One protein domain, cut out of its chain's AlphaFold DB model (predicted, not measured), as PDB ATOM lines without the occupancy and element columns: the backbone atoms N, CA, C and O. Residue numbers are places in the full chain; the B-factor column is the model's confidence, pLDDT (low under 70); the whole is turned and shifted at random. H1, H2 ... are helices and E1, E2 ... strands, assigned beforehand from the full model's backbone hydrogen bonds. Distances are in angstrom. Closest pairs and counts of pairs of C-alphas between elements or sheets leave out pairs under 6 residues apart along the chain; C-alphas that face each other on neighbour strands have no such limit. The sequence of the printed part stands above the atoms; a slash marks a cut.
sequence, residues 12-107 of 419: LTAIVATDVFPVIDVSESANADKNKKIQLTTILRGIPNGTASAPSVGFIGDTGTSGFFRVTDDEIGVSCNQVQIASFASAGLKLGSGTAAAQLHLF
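This is residues 12 to 107 of the 419 residues of an uncharacterized protein of Hyphomonas sp (UniProt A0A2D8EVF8). The model is a long, loose rod of two separate parts: a small hairpin of E1 and E2, with its 12-residue loop at one end, and a strongly twisted sheet of E3 to E7 that reaches to the other end. The short helix H1 lies between them and has no contact with the sheet; the long link of residues 46 to 66 leads from it and folds at the E3 edge. The 96 printed residues hold E1, E2, H1, E3, E4, E5, E6 and E7 in that order, mostly strand, though under half of the residues are in named elements. The large sheet runs E3, E4, E5, E6, E7 and is mixed; the small one is antiparallel. The whole is loose, with a radius of gyration of the C-alphas of 18.1 A and spans of 56 by 27 by 26 A.

E1, residues 20 to 23, and E2, residues 36 to 39, form an antiparallel hairpin, with N 21 and O 38 2.8 A apart. A tight link leads to H1, residues 40 to 45, where each O i to N i+4 pair is within hydrogen-bond range. The closest C-alphas of E1 and H1 are those of Val 20 and Leu 40, 5.8 A apart. After a long link, E3, residues 67 to 72, is an edge strand; residues 57 to 58 pair antiparallel with its residues 67 to 68. E3, E4 of residues 75 to 80, E5 of residues 83 to 89 and E6 of residues 92 to 95 form a meander, each strand the antiparallel neighbour of the one before. Across it, N 69 and O 77 are 3.1 A apart, N 78 and O 86 2.8 A, and N 87 and O 94 3.0 A. E7, residues 104 to 106, is the other edge strand and is parallel to E6, with N 95 and O 105 3.2 A apart. H1 is not on this sheet, and E1 and E3 are apart.

E1 begins at C-alpha 20, (34.299, 66.329, 94.976). From first to last C-alpha, E3 measures 15.7 A, E4 16.8 A and E5, the longest strand by residues, 17.5 A. E3 begins at C-alpha 67, (37.375, 72.832, 119.710), and E7 ends at C-alpha 106, (50.635, 82.582, 130.661).

The two C-alphas farthest apart are those of Ala 30 and Ala 102, 57.8 A. The printed part, residues 12 to 107, has no cut. The links E1 to E2 and H1 to E3 are long. The mean pLDDT of the printed part is 84.4, and residues 25 to 34 are under 70.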
ATOM      1  N   LEU A  12      35.146  55.442  99.059       82.88
ATOM      2  CA  LEU A  12      36.430  55.912  98.575       82.88
ATOM      3  C   LEU A  12      37.425  55.869  99.736       82.88
ATOM      4  O   LEU A  12      37.364  56.694 100.639       82.88
ATOM      5  N   THR A  13      38.342  54.906  99.708       82.81
ATOM      6  CA  THR A  13      39.313  54.677 100.793       82.81
ATOM      7  C   THR A  13      40.613  55.472 100.640       82.81
ATOM      8  O   THR A  13      41.397  55.552 101.580       82.81
ATOM      9  N   ALA A  14      40.848  56.078  99.471       81.12
ATOM     10  CA  ALA A  14      42.004  56.925  99.189       81.12
ATOM     11  C   ALA A  14      41.548  58.164  98.413       81.12
ATOM     12  O   ALA A  14      41.171  58.073  97.246       81.12
ATOM     13  N   ILE A  15      41.554  59.308  99.089       81.25
ATOM     14  CA  ILE A  15      41.004  60.566  98.579       81.25
ATOM     15  C   ILE A  15      42.126  61.396  97.934       81.25
ATOM     16  O   ILE A  15      43.241  61.451  98.455       81.25
ATOM     17  N   VAL A  16      41.839  62.073  96.822       81.38
ATOM     18  CA  VAL A  16      42.733  63.005  96.120       81.38
ATOM     19  C   VAL A  16      42.145  64.419  96.060       81.38
ATOM     20  O   VAL A  16      40.937  64.625  96.124       81.38
ATOM     21  N   ALA A  17      42.998  65.436  95.903       74.31
ATOM     22  CA  ALA A  17      42.597  66.850  95.983       74.31
ATOM     23  C   ALA A  17      41.520  67.280  94.963       74.31
ATOM     24  O   ALA A  17      40.806  68.257  95.188       74.31
ATOM     25  N   THR A  18      41.401  66.569  93.839       82.00
ATOM     26  CA  THR A  18      40.387  66.818  92.804       82.00
ATOM     27  C   THR A  18      39.037  66.168  93.092       82.00
ATOM     28  O   THR A  18      38.086  66.424  92.348       82.00
ATOM     29  N   ASP A  19      38.941  65.337  94.132       81.12
ATOM     30  CA  ASP A  19      37.688  64.709  94.520       81.12
ATOM     31  C   ASP A  19      36.679  65.747  95.000       81.12
ATOM     32  O   ASP A  19      37.003  66.830  95.504       81.12
ATOM     33  N   VAL A  20      35.413  65.415  94.782       82.00
ATOM     34  CA  VAL A  20      34.299  66.329  94.976       82.00
ATOM     35  C   VAL A  20      33.238  65.685  95.846       82.00
ATOM     36  O   VAL A  20      32.806  64.564  95.590       82.00
ATOM     37  N   PHE A  21      32.773  66.435  96.836       80.75
ATOM     38  CA  PHE A  21      31.583  66.100  97.597       80.75
ATOM     39  C   PHE A  21      30.363  66.633  96.838       80.75
ATOM     40  O   PHE A  21      30.254  67.850  96.633       80.75
ATOM     41  N   PRO A  22      29.460  65.759  96.364       80.69
ATOM     42  CA  PRO A  22      28.216  66.200  95.755       80.69
ATOM     43  C   PRO A  22      27.290  66.772  96.835       80.69
ATOM     44  O   PRO A  22      26.980  66.103  97.816       80.69
ATOM     45  N   VAL A  23      26.823  68.000  96.636       75.44
ATOM     46  CA  VAL A  23      25.781  68.638  97.445       75.44
ATOM     47  C   VAL A  23      24.473  68.511  96.681       75.44
ATOM     48  O   VAL A  23      24.311  69.100  95.608       75.44
ATOM     49  N   ILE A  24      23.560  67.711  97.225       74.19
ATOM     50  CA  ILE A  24      22.246  67.466  96.635       74.19
ATOM     51  C   ILE A  24      21.227  68.323  97.370       74.19
ATOM     52  O   ILE A  24      21.038  68.163  98.575       74.19
ATOM     53  N   ASP A  25      20.574  69.222  96.642       69.12
ATOM     54  CA  ASP A  25      19.468  70.005  97.181       69.12
ATOM     55  C   ASP A  25      18.214  69.121  97.242       69.12
ATOM     56  O   ASP A  25      17.700  68.665  96.221       69.12
ATOM     57  N   VAL A  26      17.744  68.829  98.455       68.00
ATOM     58  CA  VAL A  26      16.567  67.979  98.696       68.00
ATOM     59  C   VAL A  26      15.256  68.768  98.729       68.00
ATOM     60  O   VAL A  26      14.193  68.160  98.844       68.00
ATOM     61  N   SER A  27      15.308  70.104  98.635       66.19
ATOM     62  CA  SER A  27      14.122  70.964  98.747       66.19
ATOM     63  C   SER A  27      13.265  70.997  97.475       66.19
ATOM     64  O   SER A  27      12.052  71.167  97.565       66.19
ATOM     65  N   GLU A  28      13.851  70.747  96.301       60.31
ATOM     66  CA  GLU A  28      13.136  70.644  95.025       60.31
ATOM     67  C   GLU A  28      13.789  69.568  94.148       60.31
ATOM     68  O   GLU A  28      14.871  69.754  93.592       60.31
ATOM     69  N   SER A  29      13.119  68.427  93.979       56.28
ATOM     70  CA  SER A  29      13.686  67.199  93.396       56.28
ATOM     71  C   SER A  29      14.085  67.264  91.909       56.28
ATOM     72  O   SER A  29      14.421  66.228  91.336       56.28
ATOM     73  N   ALA A  30      14.005  68.423  91.246       55.75
ATOM     74  CA  ALA A  30      14.093  68.517  89.786       55.75
ATOM     75  C   ALA A  30      14.940  69.673  89.220       55.75
ATOM     76  O   ALA A  30      15.079  69.747  87.999       55.75
ATOM     77  N   ASN A  31      15.542  70.550  90.034       61.50
ATOM     78  CA  ASN A  31      16.367  71.633  89.489       61.50
ATOM     79  C   ASN A  31      17.854  71.237  89.402       61.50
ATOM     80  O   ASN A  31      18.629  71.411  90.346       61.50
ATOM     81  N   ALA A  32      18.257  70.708  88.243       55.53
ATOM     82  CA  ALA A  32      19.636  70.307  87.958       55.53
ATOM     83  C   ALA A  32      20.658  71.460  88.077       55.53
ATOM     84  O   ALA A  32      21.837  71.191  88.306       55.53
ATOM     85  N   ASP A  33      20.219  72.724  88.010       61.16
ATOM     86  CA  ASP A  33      21.097  73.899  88.081       61.16
ATOM     87  C   ASP A  33      21.522  74.249  89.524       61.16
ATOM     88  O   ASP A  33      22.441  75.055  89.747       61.16
ATOM     89  N   LYS A  34      20.892  73.619  90.529       64.44
ATOM     90  CA  LYS A  34      21.160  73.871  91.953       64.44
ATOM     91  C   LYS A  34      22.004  72.813  92.659       64.44
ATOM     92  O   LYS A  34      22.647  73.166  93.643       64.44
ATOM     93  N   ASN A  35      22.110  71.587  92.145       71.81
ATOM     94  CA  ASN A  35      23.062  70.611  92.688       71.81
ATOM     95  C   ASN A  35      24.492  71.132  92.501       71.81
ATOM     96  O   ASN A  35      24.932  71.400  91.379       71.81
ATOM     97  N   LYS A  36      25.219  71.312  93.605       77.00
ATOM     98  CA  LYS A  36      26.595  71.819  93.587       77.00
ATOM     99  C   LYS A  36      27.568  70.697  93.904       77.00
ATOM    100  O   LYS A  36      27.211  69.644  94.418       77.00
ATOM    101  N   LYS A  37      28.832  70.931  93.585       78.69
ATOM    102  CA  LYS A  37      29.939  70.102  94.042       78.69
ATOM    103  C   LYS A  37      30.873  70.987  94.846       78.69
ATOM    104  O   LYS A  37      31.162  72.100  94.408       78.69
ATOM    105  N   ILE A  38      31.336  70.504  95.988       79.56
ATOM    106  CA  ILE A  38      32.392  71.168  96.746       79.56
ATOM    107  C   ILE A  38      33.648  70.325  96.562       79.56
ATOM    108  O   ILE A  38      33.640  69.127  96.836       79.56
ATOM    109  N   GLN A  39      34.713  70.923  96.032       83.81
ATOM    110  CA  GLN A  39      36.009  70.245  95.986       83.81
ATOM    111  C   GLN A  39      36.520  70.056  97.410       83.81
ATOM    112  O   GLN A  39      36.358  70.952  98.239       83.81
ATOM    113  N   LEU A  40      37.180  68.932  97.692       76.56
ATOM    114  CA  LEU A  40      37.767  68.688  99.013       76.56
ATOM    115  C   LEU A  40      38.664  69.854  99.468       76.56
ATOM    116  O   LEU A  40      38.589  70.294 100.610       76.56
ATOM    117  N   THR A  41      39.451  70.427  98.557       75.12
ATOM    118  CA  THR A  41      40.293  71.604  98.826       75.12
ATOM    119  C   THR A  41      39.500  72.830  99.277       75.12
ATOM    120  O   THR A  41      39.997  73.617 100.076       75.12
ATOM    121  N   THR A  42      38.265  72.994  98.798       78.31
ATOM    122  CA  THR A  42      37.366  74.078  99.223       78.31
ATOM    123  C   THR A  42      36.832  73.828 100.631       78.31
ATOM    124  O   THR A  42      36.754  74.767 101.411       78.31
ATOM    125  N   ILE A  43      36.537  72.573 100.985       75.94
ATOM    126  CA  ILE A  43      36.141  72.197 102.354       75.94
ATOM    127  C   ILE A  43      37.287  72.483 103.332       75.94
ATOM    128  O   ILE A  43      37.070  73.097 104.369       75.94
ATOM    129  N   LEU A  44      38.516  72.106 102.970       72.38
ATOM    130  CA  LEU A  44      39.688  72.269 103.835       72.38
ATOM    131  C   LEU A  44      40.158  73.728 103.965       72.38
ATOM    132  O   LEU A  44      40.696  74.100 105.002       72.38
ATOM    133  N   ARG A  45      39.963  74.567 102.938       76.38
ATOM    134  CA  ARG A  45      40.340  75.997 102.963       76.38
ATOM    135  C   ARG A  45      39.222  76.937 103.419       76.38
ATOM    136  O   ARG A  45      39.491  78.114 103.631       76.38
ATOM    137  N   GLY A  46      37.988  76.447 103.506       78.31
ATOM    138  CA  GLY A  46      36.783  77.239 103.762       78.31
ATOM    139  C   GLY A  46      36.132  76.973 105.117       78.31
ATOM    140  O   GLY A  46      34.936  77.218 105.252       78.31
ATOM    141  N   ILE A  47      36.878  76.440 106.092       84.69
ATOM    142  CA  ILE A  47      36.382  76.250 107.461       84.69
ATOM    143  C   ILE A  47      35.917  77.622 107.998       84.69
ATOM    144  O   ILE A  47      36.707  78.569 107.969       84.69
ATOM    145  N   PRO A  48      34.651  77.776 108.441       87.06
ATOM    146  CA  PRO A  48      34.161  79.032 109.016       87.06
ATOM    147  C   PRO A  48      34.999  79.460 110.223       87.06
ATOM    148  O   PRO A  48      35.550  78.613 110.906       87.06
ATOM    149  N   ASN A  49      35.054  80.753 110.547       91.12
ATOM    150  CA  ASN A  49      35.929  81.222 111.631       91.12
ATOM    151  C   ASN A  49      35.573  80.625 113.009       91.12
ATOM    152  O   ASN A  49      36.469  80.342 113.793       91.12
ATOM    153  N   GLY A  50      34.288  80.402 113.308       93.00
ATOM    154  CA  GLY A  50      33.846  79.996 114.649       93.00
ATOM    155  C   GLY A  50      34.084  81.077 115.715       93.00
ATOM    156  O   GLY A  50      34.433  82.213 115.402       93.00
ATOM    157  N   THR A  51      33.858  80.722 116.979       94.06
ATOM    158  CA  THR A  51      34.118  81.549 118.176       94.06
ATOM    159  C   THR A  51      34.513  80.647 119.349       94.06
ATOM    160  O   THR A  51      34.336  79.433 119.262       94.06
ATOM    161  N   ALA A  52      34.968  81.215 120.470       93.38
ATOM    162  CA  ALA A  52      35.240  80.433 121.680       93.38
ATOM    163  C   ALA A  52      34.001  79.671 122.197       93.38
ATOM    164  O   ALA A  52      34.127  78.545 122.657       93.38
ATOM    165  N   SER A  53      32.801  80.250 122.069       93.62
ATOM    166  CA  SER A  53      31.534  79.615 122.464       93.62
ATOM    167  C   SER A  53      30.946  78.667 121.413       93.62
ATOM    168  O   SER A  53      29.992  77.954 121.703       93.62
ATOM    169  N   ALA A  54      31.465  78.691 120.183       93.69
ATOM    170  CA  ALA A  54      31.000  77.871 119.065       93.69
ATOM    171  C   ALA A  54      32.160  77.642 118.077       93.69
ATOM    172  O   ALA A  54      32.249  78.340 117.054       93.69
ATOM    173  N   PRO A  55      33.102  76.738 118.396       95.12
ATOM    174  CA  PRO A  55      34.270  76.494 117.568       95.12
ATOM    175  C   PRO A  55      33.896  75.912 116.205       95.12
ATOM    176  O   PRO A  55      32.911  75.195 116.043       95.12
ATOM    177  N   SER A  56      34.716  76.220 115.204       93.00
ATOM    178  CA  SER A  56      34.518  75.770 113.822       93.00
ATOM    179  C   SER A  56      34.791  74.284 113.601       93.00
ATOM    180  O   SER A  56      34.215  73.668 112.704       93.00
ATOM    181  N   VAL A  57      35.668  73.711 114.427       92.25
ATOM    182  CA  VAL A  57      36.030  72.295 114.425       92.25
ATOM    183  C   VAL A  57      35.868  71.794 115.850       92.25
ATOM    184  O   VAL A  57      36.660  72.155 116.718       92.25
ATOM    185  N   GLY A  58      34.835  70.990 116.087       90.56
ATOM    186  CA  GLY A  58      34.532  70.385 117.385       90.56
ATOM    187  C   GLY A  58      34.628  68.861 117.356       90.56
ATOM    188  O   GLY A  58      34.961  68.253 116.336       90.56
ATOM    189  N   PHE A  59      34.304  68.234 118.483       89.88
ATOM    190  CA  PHE A  59      34.344  66.781 118.651       89.88
ATOM    191  C   PHE A  59      32.927  66.198 118.711       89.88
ATOM    192  O   PHE A  59      32.046  66.785 119.323       89.88
ATOM    193  N   ILE A  60      32.705  65.015 118.125       87.06
ATOM    194  CA  ILE A  60      31.375  64.362 118.070       87.06
ATOM    195  C   ILE A  60      30.808  64.068 119.472       87.06
ATOM    196  O   ILE A  60      29.596  64.077 119.663       87.06
ATOM    197  N   GLY A  61      31.681  63.787 120.444       89.06
ATOM    198  CA  GLY A  61      31.294  63.516 121.832       89.06
ATOM    199  C   GLY A  61      31.057  64.766 122.684       89.06
ATOM    200  O   GLY A  61      30.669  64.630 123.839       89.06
ATOM    201  N   ASP A  62      31.300  65.958 122.142       90.31
ATOM    202  CA  ASP A  62      31.061  67.230 122.812       90.31
ATOM    203  C   ASP A  62      29.841  67.931 122.192       90.31
ATOM    204  O   ASP A  62      29.513  67.760 121.021       90.31
ATOM    205  N   THR A  63      29.163  68.762 122.977       88.31
ATOM    206  CA  THR A  63      27.987  69.549 122.567       88.31
ATOM    207  C   THR A  63      28.339  70.767 121.698       88.31
ATOM    208  O   THR A  63      27.546  71.696 121.575       88.31
ATOM    209  N   GLY A  64      29.522  70.761 121.076       85.50
ATOM    210  CA  GLY A  64      30.053  71.875 120.291       85.50
ATOM    211  C   GLY A  64      30.570  73.028 121.150       85.50
ATOM    212  O   GLY A  64      30.495  74.172 120.717       85.50
ATOM    213  N   THR A  65      31.062  72.748 122.360       91.19
ATOM    214  CA  THR A  65      31.537  73.764 123.319       91.19
ATOM    215  C   THR A  65      33.059  73.875 123.384       91.19
ATOM    216  O   THR A  65      33.588  74.836 123.939       91.19
ATOM    217  N   SER A  66      33.766  72.898 122.828       95.38
ATOM    218  CA  SER A  66      35.215  72.755 122.850       95.38
ATOM    219  C   SER A  66      35.720  72.416 121.450       95.38
ATOM    220  O   SER A  66      35.100  71.645 120.711       95.38
ATOM    221  N   GLY A  67      36.851  72.996 121.061       95.38
ATOM    222  CA  GLY A  67      37.375  72.832 119.710       95.38
ATOM    223  C   GLY A  67      38.246  73.982 119.224       95.38
ATOM    224  O   GLY A  67      38.640  74.860 119.995       95.38
ATOM    225  N   PHE A  68      38.524  73.974 117.920       94.81
ATOM    226  CA  PHE A  68      39.368  74.957 117.244       94.81
ATOM    227  C   PHE A  68      38.542  76.012 116.510       94.81
ATOM    228  O   PHE A  68      37.528  75.720 115.863       94.81
ATOM    229  N   PHE A  69      39.003  77.254 116.579       94.50
ATOM    230  CA  PHE A  69      38.397  78.391 115.896       94.50
ATOM    231  C   PHE A  69      39.469  79.404 115.497       94.50
ATOM    232  O   PHE A  69      40.605  79.349 115.963       94.50
ATOM    233  N   ARG A  70      39.121  80.332 114.616       93.75
ATOM    234  CA  ARG A  70      39.969  81.457 114.236       93.75
ATOM    235  C   ARG A  70      39.680  82.626 115.170       93.75
ATOM    236  O   ARG A  70      38.545  83.088 115.224       93.75
ATOM    237  N   VAL A  71      40.696  83.104 115.885       92.25
ATOM    238  CA  VAL A  71      40.546  84.237 116.818       92.25
ATOM    239  C   VAL A  71      40.543  85.548 116.033       92.25
ATOM    240  O   VAL A  71      39.629  86.360 116.155       92.25
ATOM    241  N   THR A  72      41.562  85.730 115.192       90.94
ATOM    242  CA  THR A  72      41.788  86.903 114.334       90.94
ATOM    243  C   THR A  72      42.597  86.467 113.097       90.94
ATOM    244  O   THR A  72      42.802  85.269 112.868       90.94
ATOM    245  N   ASP A  73      43.017  87.409 112.256       90.50
ATOM    246  CA  ASP A  73      44.047  87.168 111.249       90.50
ATOM    247  C   ASP A  73      45.295  86.528 111.886       90.50
ATOM    248  O   ASP A  73      45.705  86.902 112.984       90.50
ATOM    249  N   ASP A  74      45.834  85.507 111.212       89.88
ATOM    250  CA  ASP A  74      47.010  84.722 111.613       89.88
ATOM    251  C   ASP A  74      46.994  84.136 113.042       89.88
ATOM    252  O   ASP A  74      48.052  83.839 113.601       89.88
ATOM    253  N   GLU A  75      45.806  83.920 113.627       92.62
ATOM    254  CA  GLU A  75      45.658  83.364 114.977       92.62
ATOM    255  C   GLU A  75      44.594  82.258 115.074       92.62
ATOM    256  O   GLU A  75      43.415  82.451 114.753       92.62
ATOM    257  N   ILE A  76      45.009  81.098 115.590       93.81
ATOM    258  CA  ILE A  76      44.161  79.920 115.822       93.81
ATOM    259  C   ILE A  76      43.954  79.743 117.325       93.81
ATOM    260  O   ILE A  76      44.919  79.695 118.081       93.81
ATOM    261  N   GLY A  77      42.705  79.618 117.762       94.31
ATOM    262  CA  GLY A  77      42.314  79.462 119.159       94.31
ATOM    263  C   GLY A  77      41.875  78.042 119.495       94.31
ATOM    264  O   GLY A  77      41.324  77.327 118.655       94.31
ATOM    265  N   VAL A  78      42.080  77.668 120.756       95.44
ATOM    266  CA  VAL A  78      41.548  76.455 121.383       95.44
ATOM    267  C   VAL A  78      40.543  76.876 122.444       95.44
ATOM    268  O   VAL A  78      40.847  77.687 123.320       95.44
ATOM    269  N   SER A  79      39.345  76.311 122.361       94.19
ATOM    270  CA  SER A  79      38.276  76.503 123.337       94.19
ATOM    271  C   SER A  79      38.001  75.215 124.101       94.19
ATOM    272  O   SER A  79      38.037  74.126 123.523       94.19
ATOM    273  N   CYS A  80      37.720  75.347 125.392       93.81
ATOM    274  CA  CYS A  80      37.220  74.283 126.247       93.81
ATOM    275  C   CYS A  80      36.052  74.834 127.061       93.81
ATOM    276  O   CYS A  80      36.183  75.889 127.682       93.81
ATOM    277  N   ASN A  81      34.909  74.145 127.034       93.44
ATOM    278  CA  ASN A  81      33.694  74.565 127.733       93.44
ATOM    279  C   ASN A  81      33.346  76.053 127.494       93.44
ATOM    280  O   ASN A  81      33.099  76.813 128.427       93.44
ATOM    281  N   GLN A  82      33.360  76.473 126.226       92.94
ATOM    282  CA  GLN A  82      33.050  77.832 125.759       92.94
ATOM    283  C   GLN A  82      34.066  78.920 126.147       92.94
ATOM    284  O   GLN A  82      33.854  80.094 125.840       92.94
ATOM    285  N   VAL A  83      35.181  78.555 126.786       91.69
ATOM    286  CA  VAL A  83      36.249  79.477 127.186       91.69
ATOM    287  C   VAL A  83      37.469  79.252 126.305       91.69
ATOM    288  O   VAL A  83      37.896  78.117 126.099       91.69
ATOM    289  N   GLN A  84      38.055  80.329 125.782       92.94
ATOM    290  CA  GLN A  84      39.354  80.249 125.121       92.94
ATOM    291  C   GLN A  84      40.436  79.951 126.162       92.94
ATOM    292  O   GLN A  84      40.654  80.745 127.072       92.94
ATOM    293  N   ILE A  85      41.118  78.819 126.006       92.69
ATOM    294  CA  ILE A  85      42.188  78.382 126.914       92.69
ATOM    295  C   ILE A  85      43.580  78.575 126.314       92.69
ATOM    296  O   ILE A  85      44.556  78.658 127.052       92.69
ATOM    297  N   ALA A  86      43.679  78.654 124.987       93.94
ATOM    298  CA  ALA A  86      44.937  78.906 124.304       93.94
ATOM    299  C   ALA A  86      44.726  79.555 122.937       93.94
ATOM    300  O   ALA A  86      43.657  79.433 122.329       93.94
ATOM    301  N   SER A  87      45.771  80.191 122.413       93.19
ATOM    302  CA  SER A  87      45.879  80.470 120.983       93.19
ATOM    303  C   SER A  87      47.313  80.477 120.477       93.19
ATOM    304  O   SER A  87      48.268  80.723 121.209       93.19
ATOM    305  N   PHE A  88      47.436  80.199 119.186       92.81
ATOM    306  CA  PHE A  88      48.674  80.167 118.430       92.81
ATOM    307  C   PHE A  88      48.633  81.317 117.432       92.81
ATOM    308  O   PHE A  88      47.809  81.311 116.516       92.81
ATOM    309  N   ALA A  89      49.505  82.298 117.627       90.81
ATOM    310  CA  ALA A  89      49.682  83.436 116.737       90.81
ATOM    311  C   ALA A  89      51.102  83.434 116.165       90.81
ATOM    312  O   ALA A  89      52.005  82.795 116.706       90.81
ATOM    313  N   SER A  90      51.335  84.224 115.117       89.12
ATOM    314  CA  SER A  90      52.690  84.484 114.602       89.12
ATOM    315  C   SER A  90      53.645  85.041 115.671       89.12
ATOM    316  O   SER A  90      54.847  84.797 115.607       89.12
ATOM    317  N   ALA A  91      53.106  85.738 116.676       86.00
ATOM    318  CA  ALA A  91      53.854  86.286 117.804       86.00
ATOM    319  C   ALA A  91      54.154  85.271 118.931       86.00
ATOM    320  O   ALA A  91      54.986  85.567 119.787       86.00
ATOM    321  N   GLY A  92      53.506  84.096 118.963       89.38
ATOM    322  CA  GLY A  92      53.733  83.083 120.003       89.38
ATOM    323  C   GLY A  92      52.495  82.304 120.461       89.38
ATOM    324  O   GLY A  92      51.422  82.375 119.857       89.38
ATOM    325  N   LEU A  93      52.673  81.552 121.551       91.19
ATOM    326  CA  LEU A  93      51.654  80.778 122.259       91.19
ATOM    327  C   LEU A  93      51.073  81.591 123.426       91.19
ATOM    328  O   LEU A  93      51.799  82.024 124.323       91.19
ATOM    329  N   LYS A  94      49.747  81.739 123.435       90.94
ATOM    330  CA  LYS A  94      48.962  82.280 124.552       90.94
ATOM    331  C   LYS A  94      48.327  81.125 125.311       90.94
ATOM    332  O   LYS A  94      47.698  80.276 124.681       90.94
ATOM    333  N   LEU A  95      48.441  81.124 126.635       89.88
ATOM    334  CA  LEU A  95      47.662  80.257 127.521       89.88
ATOM    335  C   LEU A  95      46.802  81.159 128.415       89.88
ATOM    336  O   LEU A  95      47.342  81.981 129.150       89.88
ATOM    337  N   GLY A  96      45.477  81.058 128.292       86.94
ATOM    338  CA  GLY A  96      44.500  81.977 128.888       86.94
ATOM    339  C   GLY A  96      43.984  83.062 127.927       86.94
ATOM    340  O   GLY A  96      44.190  82.997 126.715       86.94
ATOM    341  N   SER A  97      43.270  84.056 128.467       77.69
ATOM    342  CA  SER A  97      42.505  85.058 127.698       77.69
ATOM    343  C   SER A  97      43.222  86.397 127.459       77.69
ATOM    344  O   SER A  97      42.626  87.321 126.902       77.69
ATOM    345  N   GLY A  98      44.483  86.534 127.880       80.06
ATOM    346  CA  GLY A  98      45.266  87.762 127.714       80.06
ATOM    347  C   GLY A  98      45.962  87.905 126.352       80.06
ATOM    348  O   GLY A  98      45.818  87.081 125.448       80.06
ATOM    349  N   THR A  99      46.749  88.975 126.193       79.31
ATOM    350  CA  THR A  99      47.495  89.274 124.952       79.31
ATOM    351  C   THR A  99      48.970  88.896 125.084       79.31
ATOM    352  O   THR A  99      49.669  89.459 125.919       79.31
ATOM    353  N   ALA A 100      49.485  87.984 124.250       77.69
ATOM    354  CA  ALA A 100      50.911  87.634 124.261       77.69
ATOM    355  C   ALA A 100      51.808  88.880 124.150       77.69
ATOM    356  O   ALA A 100      51.707  89.639 123.189       77.69
ATOM    357  N   ALA A 101      52.704  89.041 125.124       82.69
ATOM    358  CA  ALA A 101      53.796  90.012 125.097       82.69
ATOM    359  C   ALA A 101      55.156  89.325 124.849       82.69
ATOM    360  O   ALA A 101      56.163  89.996 124.651       82.69
ATOM    361  N   ALA A 102      55.178  87.989 124.866       86.94
ATOM    362  CA  ALA A 102      56.333  87.131 124.644       86.94
ATOM    363  C   ALA A 102      55.890  85.837 123.945       86.94
ATOM    364  O   ALA A 102      54.694  85.554 123.848       86.94
ATOM    365  N   GLN A 103      56.855  85.040 123.480       89.88
ATOM    366  CA  GLN A 103      56.575  83.823 122.717       89.88
ATOM    367  C   GLN A 103      55.856  82.732 123.529       89.88
ATOM    368  O   GLN A 103      55.070  81.976 122.963       89.88
ATOM    369  N   LEU A 104      56.094  82.679 124.840       91.31
ATOM    370  CA  LEU A 104      55.291  81.938 125.806       91.31
ATOM    371  C   LEU A 104      54.800  82.942 126.850       91.31
ATOM    372  O   LEU A 104      55.612  83.535 127.558       91.31
ATOM    373  N   HIS A 105      53.486  83.153 126.930       89.19
ATOM    374  CA  HIS A 105      52.885  84.036 127.928       89.19
ATOM    375  C   HIS A 105      51.661  83.361 128.551       89.19
ATOM    376  O   HIS A 105      50.724  82.980 127.842       89.19
ATOM    377  N   LEU A 106      51.698  83.195 129.873       90.56
ATOM    378  CA  LEU A 106      50.635  82.582 130.661       90.56
ATOM    379  C   LEU A 106      49.791  83.680 131.313       90.56
ATOM    380  O   LEU A 106      50.332  84.626 131.883       90.56
ATOM    381  N   PHE A 107      48.472  83.530 131.238       88.50
ATOM    382  CA  PHE A 107      47.498  84.395 131.885       88.50
ATOM    383  C   PHE A 107      46.602  83.577 132.791       88.50
ATOM    384  O   PHE A 107      45.891  82.687 132.321       88.50
TER     385      PHE A 107